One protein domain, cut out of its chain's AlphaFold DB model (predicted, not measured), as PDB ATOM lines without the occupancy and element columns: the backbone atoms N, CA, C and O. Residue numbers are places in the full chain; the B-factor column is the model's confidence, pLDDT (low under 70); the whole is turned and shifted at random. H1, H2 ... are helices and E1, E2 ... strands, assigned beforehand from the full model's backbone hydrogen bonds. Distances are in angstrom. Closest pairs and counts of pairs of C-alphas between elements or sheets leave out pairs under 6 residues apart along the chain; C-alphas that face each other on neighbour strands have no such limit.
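Overview. This is residues 26 to 95 of the 95 residues of an uncharacterized protein of Faecalibacterium prausnitzii (UniProt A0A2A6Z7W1). Strands E1 and E2 make a two-stranded ribbon with helix H2 packed on it, and beyond one end of the ribbon two links reach out to H1, a small outlying head. The 70 printed residues include, in order, E1, H1, E2 and H2, a mixed class. The whole is loose, radius of gyration of the C-alphas 14.5 A, spanning 46 by 21 by 17 A.

Arrangement. Look first at E1, residues 31 to 37, and E2, residues 61 to 67: they are antiparallel neighbours at 149 degrees, with N 34 and O 64 within hydrogen-bond range at 2.8 A. Residues 33 to 34 also pair, antiparallel, with residues 80 to 81. Find H2, residues 84 to 93: the closest C-alphas of E1 and H2, Trp 33 and Glu 84, are 5.7 A apart. Those of E2 and H2, Val 63 and Gly 87, are 6.1 A apart. H1, residues 43 to 53, is apart from H2. In H1 and H2 every O i to N i+4 pair is within hydrogen-bond range.

Along the chain. Find C-alpha 31 at (2.890, -167.401, 35.563), where E1 begins its 19.1 A; E2 covers 18.6 A. H1 runs 15.1 A, and H2 14.6 A to C-alpha 93 at (13.395, -147.645, 30.219).

Size, cuts and confidence. The farthest C-alphas, Pro 27 and Phe 51, are 45.8 A apart. The printed part has no cut; the link E2 to H2 is long. Look for pLDDT under 70 at residues 93 to 95.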
ATOM      1  N   VAL A  26       6.504-165.288  44.336       96.44
ATOM      2  CA  VAL A  26       5.286-165.922  43.822       96.44
ATOM      3  C   VAL A  26       5.379-167.448  43.980       96.44
ATOM      4  O   VAL A  26       6.486-167.982  44.113       96.44
ATOM      5  N   PRO A  27       4.252-168.189  43.949       96.94
ATOM      6  CA  PRO A  27       4.276-169.648  44.003       96.94
ATOM      7  C   PRO A  27       5.099-170.278  42.872       96.94
ATOM      8  O   PRO A  27       5.120-169.783  41.744       96.94
ATOM      9  N   LEU A  28       5.738-171.420  43.141       96.44
ATOM     10  CA  LEU A  28       6.398-172.203  42.092       96.44
ATOM     11  C   LEU A  28       5.391-172.610  41.010       96.44
ATOM     12  O   LEU A  28       4.281-173.043  41.310       96.44
ATOM     13  N   GLY A  29       5.786-172.461  39.748       97.06
ATOM     14  CA  GLY A  29       4.925-172.711  38.594       97.06
ATOM     15  C   GLY A  29       3.914-171.601  38.295       97.06
ATOM     16  O   GLY A  29       3.246-171.680  37.264       97.06
ATOM     17  N   ALA A  30       3.816-170.558  39.130       97.69
ATOM     18  CA  ALA A  30       3.005-169.390  38.812       97.69
ATOM     19  C   ALA A  30       3.492-168.737  37.515       97.69
ATOM     20  O   ALA A  30       4.679-168.749  37.190       97.69
ATOM     21  N   VAL A  31       2.560-168.168  36.761       98.19
ATOM     22  CA  VAL A  31       2.890-167.401  35.563       98.19
ATOM     23  C   VAL A  31       3.633-166.133  35.970       98.19
ATOM     24  O   VAL A  31       3.124-165.364  36.778       98.19
ATOM     25  N   VAL A  32       4.792-165.908  35.358       98.12
ATOM     26  CA  VAL A  32       5.589-164.683  35.476       98.12
ATOM     27  C   VAL A  32       6.003-164.196  34.090       98.12
ATOM     28  O   VAL A  32       5.852-164.912  33.091       98.12
ATOM     29  N   TRP A  33       6.536-162.985  34.025       98.06
ATOM     30  CA  TRP A  33       6.903-162.321  32.781       98.06
ATOM     31  C   TRP A  33       8.399-162.055  32.748       98.06
ATOM     32  O   TRP A  33       8.932-161.359  33.606       98.06
ATOM     33  N   ARG A  34       9.087-162.640  31.766       96.81
ATOM     34  CA  ARG A  34      10.540-162.556  31.626       96.81
ATOM     35  C   ARG A  34      10.923-161.692  30.434       96.81
ATOM     36  O   ARG A  34      10.560-162.001  29.303       96.81
ATOM     37  N   VAL A  35      11.707-160.655  30.682       96.12
ATOM     38  CA  VAL A  35      12.396-159.870  29.662       96.12
ATOM     39  C   VAL A  35      13.642-160.631  29.217       96.12
ATOM     40  O   VAL A  35      14.486-161.002  30.032       96.12
ATOM     41  N   ARG A  36      13.769-160.880  27.914       93.56
ATOM     42  CA  ARG A  36      14.917-161.592  27.333       93.56
ATOM     43  C   ARG A  36      15.261-161.084  25.941       93.56
ATOM     44  O   ARG A  36      14.436-160.455  25.283       93.56
ATOM     45  N   GLU A  37      16.453-161.434  25.471       92.12
ATOM     46  CA  GLU A  37      16.839-161.272  24.066       92.12
ATOM     47  C   GLU A  37      15.855-161.995  23.146       92.12
ATOM     48  O   GLU A  37      15.497-163.156  23.385       92.12
ATOM     49  N   ASN A  38      15.432-161.295  22.095       90.38
ATOM     50  CA  ASN A  38      14.528-161.811  21.083       90.38
ATOM     51  C   ASN A  38      15.281-162.808  20.190       90.38
ATOM     52  O   ASN A  38      16.159-162.390  19.430       90.38
ATOM     53  N   PRO A  39      14.923-164.106  20.196       86.81
ATOM     54  CA  PRO A  39      15.582-165.099  19.349       86.81
ATOM     55  C   PRO A  39      15.470-164.793  17.847       86.81
ATOM     56  O   PRO A  39      16.322-165.219  17.069       86.81
ATOM     57  N   ALA A  40      14.443-164.041  17.434       85.88
ATOM     58  CA  ALA A  40      14.258-163.610  16.051       85.88
ATOM     59  C   ALA A  40      15.146-162.412  15.666       85.88
ATOM     60  O   ALA A  40      15.301-162.113  14.485       85.88
ATOM     61  N   CYS A  41      15.775-161.732  16.630       84.44
ATOM     62  CA  CYS A  41      16.655-160.598  16.364       84.44
ATOM     63  C   CYS A  41      18.075-161.073  16.011       84.44
ATOM     64  O   CYS A  41      19.038-160.828  16.736       84.44
ATOM     65  N   HIS A  42      18.223-161.751  14.871       84.88
ATOM     66  CA  HIS A  42      19.521-162.194  14.359       84.88
ATOM     67  C   HIS A  42      19.927-161.460  13.074       84.88
ATOM     68  O   HIS A  42      19.111-160.822  12.407       84.88
ATOM     69  N   TYR A  43      21.210-161.557  12.707       78.31
ATOM     70  CA  TYR A  43      21.795-160.807  11.586       78.31
ATOM     71  C   TYR A  43      21.015-160.975  10.270       78.31
ATOM     72  O   TYR A  43      20.715-159.988   9.607       78.31
ATOM     73  N   GLY A  44      20.631-162.211   9.926       85.81
ATOM     74  CA  GLY A  44      19.843-162.496   8.720       85.81
ATOM     75  C   GLY A  44      18.482-161.790   8.670       85.81
ATOM     76  O   GLY A  44      18.141-161.224   7.636       85.81
ATOM     77  N   VAL A  45      17.739-161.758   9.784       83.69
ATOM     78  CA  VAL A  45      16.460-161.030   9.871       83.69
ATOM     79  C   VAL A  45      16.697-159.534   9.705       83.69
ATOM     80  O   VAL A  45      16.034-158.908   8.890       83.69
ATOM     81  N   ARG A  46      17.718-158.978  10.364       85.25
ATOM     82  CA  ARG A  46      18.051-157.551  10.230       85.25
ATOM     83  C   ARG A  46      18.370-157.144   8.792       85.25
ATOM     84  O   ARG A  46      17.901-156.109   8.341       85.25
ATOM     85  N   GLN A  47      19.165-157.937   8.069       87.38
ATOM     86  CA  GLN A  47      19.477-157.650   6.662       87.38
ATOM     87  C   GLN A  47      18.229-157.725   5.778       87.38
ATOM     88  O   GLN A  47      18.040-156.869   4.916       87.38
ATOM     89  N   ALA A  48      17.363-158.713   6.014       88.62
ATOM     90  CA  ALA A  48      16.103-158.835   5.294       88.62
ATOM     91  C   ALA A  48      15.169-157.647   5.570       88.62
ATOM     92  O   ALA A  48      14.583-157.109   4.638       88.62
ATOM     93  N   GLU A  49      15.067-157.197   6.821       88.62
ATOM     94  CA  GLU A  49      14.243-156.041   7.189       88.62
ATOM     95  C   GLU A  49      14.776-154.738   6.596       88.62
ATOM     96  O   GLU A  49      14.008-153.983   6.014       88.62
ATOM     97  N   ILE A  50      16.092-154.508   6.629       90.75
ATOM     98  CA  ILE A  50      16.696-153.344   5.964       90.75
ATOM     99  C   ILE A  50      16.421-153.383   4.457       90.75
ATOM    100  O   ILE A  50      16.095-152.358   3.866       90.75
ATOM    101  N   PHE A  51      16.525-154.553   3.824       90.75
ATOM    102  CA  PHE A  51      16.247-154.698   2.395       90.75
ATOM    103  C   PHE A  51      14.770-154.447   2.048       90.75
ATOM    104  O   PHE A  51      14.483-153.795   1.047       90.75
ATOM    105  N   LEU A  52      13.838-154.961   2.856       91.81
ATOM    106  CA  LEU A  52      12.396-154.884   2.589       91.81
ATOM    107  C   LEU A  52      11.763-153.561   3.033       91.81
ATOM    108  O   LEU A  52      10.861-153.061   2.363       91.81
ATOM    109  N   PHE A  53      12.212-153.013   4.160       89.62
ATOM    110  CA  PHE A  53      11.569-151.897   4.858       89.62
ATOM    111  C   PHE A  53      12.482-150.677   5.023       89.62
ATOM    112  O   PHE A  53      12.012-149.620   5.427       89.62
ATOM    113  N   GLY A  54      13.778-150.786   4.714       91.31
ATOM    114  CA  GLY A  54      14.753-149.707   4.917       91.31
ATOM    115  C   GLY A  54      15.195-149.524   6.373       91.31
ATOM    116  O   GLY A  54      16.139-148.780   6.635       91.31
ATOM    117  N   GLU A  55      14.568-150.228   7.315       88.75
ATOM    118  CA  GLU A  55      14.851-150.161   8.746       88.75
ATOM    119  C   GLU A  55      14.657-151.521   9.430       88.75
ATOM    120  O   GLU A  55      14.023-152.428   8.891       88.75
ATOM    121  N   VAL A  56      15.230-151.674  10.626       85.50
ATOM    122  CA  VAL A  56      15.052-152.871  11.461       85.50
ATOM    123  C   VAL A  56      13.829-152.662  12.345       85.50
ATOM    124  O   VAL A  56      13.842-151.777  13.198       85.50
ATOM    125  N   VAL A  57      12.807-153.499  12.170       86.88
ATOM    126  CA  VAL A  57      11.542-153.420  12.921       86.88
ATOM    127  C   VAL A  57      11.511-154.443  14.060       86.88
ATOM    128  O   VAL A  57      10.877-154.215  15.091       86.88
ATOM    129  N   THR A  58      12.225-155.563  13.917       86.19
ATOM    130  CA  THR A  58      12.250-156.626  14.923       86.19
ATOM    131  C   THR A  58      12.870-156.126  16.236       86.19
ATOM    132  O   THR A  58      14.049-155.744  16.261       86.19
ATOM    133  N   PRO A  59      12.132-156.178  17.362       86.69
ATOM    134  CA  PRO A  59      12.630-155.687  18.639       86.69
ATOM    135  C   PRO A  59      13.801-156.544  19.126       86.69
ATOM    136  O   PRO A  59      13.825-157.760  18.925       86.69
ATOM    137  N   ARG A  60      14.776-155.914  19.792       87.94
ATOM    138  CA  ARG A  60      15.959-156.615  20.329       87.94
ATOM    139  C   ARG A  60      15.612-157.533  21.492       87.94
ATOM    140  O   ARG A  60      16.159-158.621  21.595       87.94
ATOM    141  N   ARG A  61      14.673-157.110  22.334       91.69
ATOM    142  CA  ARG A  61      14.211-157.845  23.511       91.69
ATOM    143  C   ARG A  61      12.697-157.986  23.488       91.69
ATOM    144  O   ARG A  61      12.006-157.182  22.869       91.69
ATOM    145  N   ILE A  62      12.199-159.026  24.140       93.81
ATOM    146  CA  ILE A  62      10.774-159.346  24.244       93.81
ATOM    147  C   ILE A  62      10.416-159.670  25.689       93.81
ATOM    148  O   ILE A  62      11.271-160.117  26.457       93.81
ATOM    149  N   VAL A  63       9.141-159.483  26.031       95.94
ATOM    150  CA  VAL A  63       8.559-160.036  27.255       95.94
ATOM    151  C   VAL A  63       7.932-161.382  26.915       95.94
ATOM    152  O   VAL A  63       7.092-161.478  26.020       95.94
ATOM    153  N   GLU A  64       8.344-162.428  27.618       96.00
ATOM    154  CA  GLU A  64       7.858-163.790  27.442       96.00
ATOM    155  C   GLU A  64       7.168-164.281  28.717       96.00
ATOM    156  O   GLU A  64       7.690-164.154  29.826       96.00
ATOM    157  N   LYS A  65       6.004-164.908  28.552       97.38
ATOM    158  CA  LYS A  65       5.296-165.599  29.628       97.38
ATOM    159  C   LYS A  65       6.025-166.899  29.978       97.38
ATOM    160  O   LYS A  65       6.181-167.760  29.118       97.38
ATOM    161  N   THR A  66       6.444-167.073  31.229       97.06
ATOM    162  CA  THR A  66       7.231-168.237  31.682       97.06
ATOM    163  C   THR A  66       6.734-168.726  33.049       97.06
ATOM    164  O   THR A  66       6.315-167.906  33.864       97.06
ATOM    165  N   PRO A  67       6.741-170.041  33.343       97.88
ATOM    166  CA  PRO A  67       6.458-170.537  34.690       97.88
ATOM    167  C   PRO A  67       7.594-170.204  35.668       97.88
ATOM    168  O   PRO A  67       8.772-170.409  35.365       97.88
ATOM    169  N   PHE A  68       7.248-169.743  36.869       97.81
ATOM    170  CA  PHE A  68       8.216-169.412  37.904       97.81
ATOM    171  C   PHE A  68       8.956-170.663  38.388       97.81
ATOM    172  O   PHE A  68       8.349-171.663  38.774       97.81
ATOM    173  N   THR A  69      10.285-170.596  38.395       97.00
ATOM    174  CA  THR A  69      11.156-171.649  38.928       97.00
ATOM    175  C   THR A  69      12.197-171.021  39.845       97.00
ATOM    176  O   THR A  69      12.507-169.841  39.700       97.00
ATOM    177  N   LEU A  70      12.798-171.808  40.743       96.06
ATOM    178  CA  LEU A  70      13.846-171.313  41.652       96.06
ATOM    179  C   LEU A  70      15.038-170.678  40.914       96.06
ATOM    180  O   LEU A  70      15.692-169.797  41.456       96.06
ATOM    181  N   ARG A  71      15.290-171.068  39.658       95.62
ATOM    182  CA  ARG A  71      16.350-170.482  38.818       95.62
ATOM    183  C   ARG A  71      16.100-169.017  38.455       95.62
ATOM    184  O   ARG A  71      17.028-168.343  38.037       95.62
ATOM    185  N   LEU A  72      14.859-168.548  38.579       95.94
ATOM    186  CA  LEU A  72      14.461-167.178  38.265       95.94
ATOM    187  C   LEU A  72      14.510-166.251  39.488       95.94
ATOM    188  O   LEU A  72      14.225-165.067  39.344       95.94
ATOM    189  N   LEU A  73      14.862-166.755  40.678       95.12
ATOM    190  CA  LEU A  73      14.942-165.937  41.894       95.12
ATOM    191  C   LEU A  73      15.995-164.831  41.775       95.12
ATOM    192  O   LEU A  73      15.708-163.683  42.095       95.12
ATOM    193  N   ASP A  74      17.177-165.150  41.245       94.56
ATOM    194  CA  ASP A  74      18.264-164.173  41.081       94.56
ATOM    195  C   ASP A  74      17.941-163.085  40.038       94.56
ATOM    196  O   ASP A  74      18.519-161.991  40.066       94.56
ATOM    197  N   GLU A  75      17.023-163.402  39.118       95.62
ATOM    198  CA  GLU A  75      16.523-162.538  38.043       95.62
ATOM    199  C   GLU A  75      15.277-161.727  38.460       95.62
ATOM    200  O   GLU A  75      14.859-160.821  37.729       95.62
ATOM    201  N   TRP A  76      14.683-162.018  39.624       96.56
ATOM    202  CA  TRP A  76      13.461-161.364  40.091       96.56
ATOM    203  C   TRP A  76      13.660-159.857  40.287       96.56
ATOM    204  O   TRP A  76      14.624-159.419  40.917       96.56
ATOM    205  N   GLY A  77      12.754-159.054  39.723       94.06
ATOM    206  CA  GLY A  77      12.824-157.591  39.734       94.06
ATOM    207  C   GLY A  77      13.913-156.990  38.834       94.06
ATOM    208  O   GLY A  77      14.022-155.770  38.771       94.06
ATOM    209  N   LYS A  78      14.711-157.820  38.145       94.50
ATOM    210  CA  LYS A  78      15.716-157.388  37.156       94.50
ATOM    211  C   LYS A  78      15.244-157.691  35.743       94.50
ATOM    212  O   LYS A  78      15.163-156.811  34.906       94.50
ATOM    213  N   SER A  79      14.925-158.950  35.475       94.88
ATOM    214  CA  SER A  79      14.431-159.402  34.172       94.88
ATOM    215  C   SER A  79      13.202-160.295  34.290       94.88
ATOM    216  O   SER A  79      12.620-160.639  33.269       94.88
ATOM    217  N   VAL A  80      12.780-160.662  35.502       97.25
ATOM    218  CA  VAL A  80      11.563-161.438  35.765       97.25
ATOM    219  C   VAL A  80      10.634-160.639  36.668       97.25
ATOM    220  O   VAL A  80      11.056-160.143  37.712       97.25
ATOM    221  N   PHE A  81       9.370-160.557  36.272       97.19
ATOM    222  CA  PHE A  81       8.360-159.700  36.879       97.19
ATOM    223  C   PHE A  81       7.056-160.458  37.125       97.19
ATOM    224  O   PHE A  81       6.779-161.479  36.483       97.19
ATOM    225  N   ALA A  82       6.248-159.959  38.059       96.25
ATOM    226  CA  ALA A  82       4.970-160.574  38.387       96.25
ATOM    227  C   ALA A  82       3.930-160.295  37.295       96.25
ATOM    228  O   ALA A  82       3.124-161.174  36.981       96.25
ATOM    229  N   THR A  83       3.970-159.106  36.684       96.25
ATOM    230  CA  THR A  83       3.004-158.683  35.660       96.25
ATOM    231  C   THR A  83       3.651-158.389  34.306       96.25
ATOM    232  O   THR A  83       4.864-158.207  34.185       96.25
ATOM    233  N   GLU A  84       2.827-158.369  33.253       95.88
ATOM    234  CA  GLU A  84       3.296-158.043  31.905       95.88
ATOM    235  C   GLU A  84       3.693-156.569  31.817       95.88
ATOM    236  O   GLU A  84       4.680-156.224  31.170       95.88
ATOM    237  N   GLU A  85       2.930-155.702  32.484       95.06
ATOM    238  CA  GLU A  85       3.133-154.259  32.505       95.06
ATOM    239  C   GLU A  85       4.485-153.879  33.115       95.06
ATOM    240  O   GLU A  85       5.165-152.997  32.587       95.06
ATOM    241  N   GLU A  86       4.904-154.574  34.175       93.88
ATOM    242  CA  GLU A  86       6.230-154.417  34.781       93.88
ATOM    243  C   GLU A  86       7.332-154.772  33.771       93.88
ATOM    244  O   GLU A  86       8.236-153.970  33.524       93.88
ATOM    245  N   GLY A  87       7.211-155.928  33.105       92.12
ATOM    246  CA  GLY A  87       8.172-156.353  32.084       92.12
ATOM    247  C   GLY A  87       8.229-155.414  30.874       92.12
ATOM    248  O   GLY A  87       9.308-155.146  30.347       92.12
ATOM    249  N   ARG A  88       7.084-154.876  30.438       92.50
ATOM    250  CA  ARG A  88       7.008-153.915  29.324       92.50
ATOM    251  C   ARG A  88       7.591-152.555  29.686       92.50
ATOM    252  O   ARG A  88       8.279-151.968  28.858       92.50
ATOM    253  N   SER A  89       7.337-152.067  30.896       90.75
ATOM    254  CA  SER A  89       7.938-150.816  31.379       90.75
ATOM    255  C   SER A  89       9.463-150.923  31.369       90.75
ATOM    256  O   SER A  89      10.140-150.057  30.826       90.75
ATOM    257  N   HIS A  90       9.994-152.062  31.821       87.75
ATOM    258  CA  HIS A  90      11.434-152.294  31.849       87.75
ATOM    259  C   HIS A  90      12.086-152.388  30.454       87.75
ATOM    260  O   HIS A  90      13.233-151.987  30.281       87.75
ATOM    261  N   LEU A  91      11.362-152.865  29.431       84.19
ATOM    262  CA  LEU A  91      11.841-152.812  28.042       84.19
ATOM    263  C   LEU A  91      12.024-151.376  27.529       84.19
ATOM    264  O   LEU A  91      12.935-151.120  26.738       84.19
ATOM    265  N   ASN A  92      11.145-150.464  27.946       74.69
ATOM    266  CA  ASN A  92      11.116-149.089  27.451       74.69
ATOM    267  C   ASN A  92      12.139-148.189  28.157       74.69
ATOM    268  O   ASN A  92      12.675-147.293  27.515       74.69
ATOM    269  N   ASP A  93      12.437-148.443  29.434       65.94
ATOM    270  CA  ASP A  93      13.395-147.645  30.219       65.94
ATOM    271  C   ASP A  93      14.856-147.810  29.758       65.94
ATOM    272  O   ASP A  93      15.696-146.951  30.021       65.94
ATOM    273  N   GLU A  94      15.171-148.903  29.060       55.53
ATOM    274  CA  GLU A  94      16.515-149.197  28.546       55.53
ATOM    275  C   GLU A  94      16.645-149.047  27.013       55.53
ATOM    276  O   GLU A  94      17.614-149.549  26.428       55.53
ATOM    277  N   SER A  95      15.663-148.423  26.351       48.59
ATOM    278  CA  SER A  95      15.655-148.179  24.896       48.59
ATOM    279  C   SER A  95      16.140-146.781  24.514       48.59
ATOM    280  O   SER A  95      15.869-145.820  25.264       48.59
TER     281      SER A  95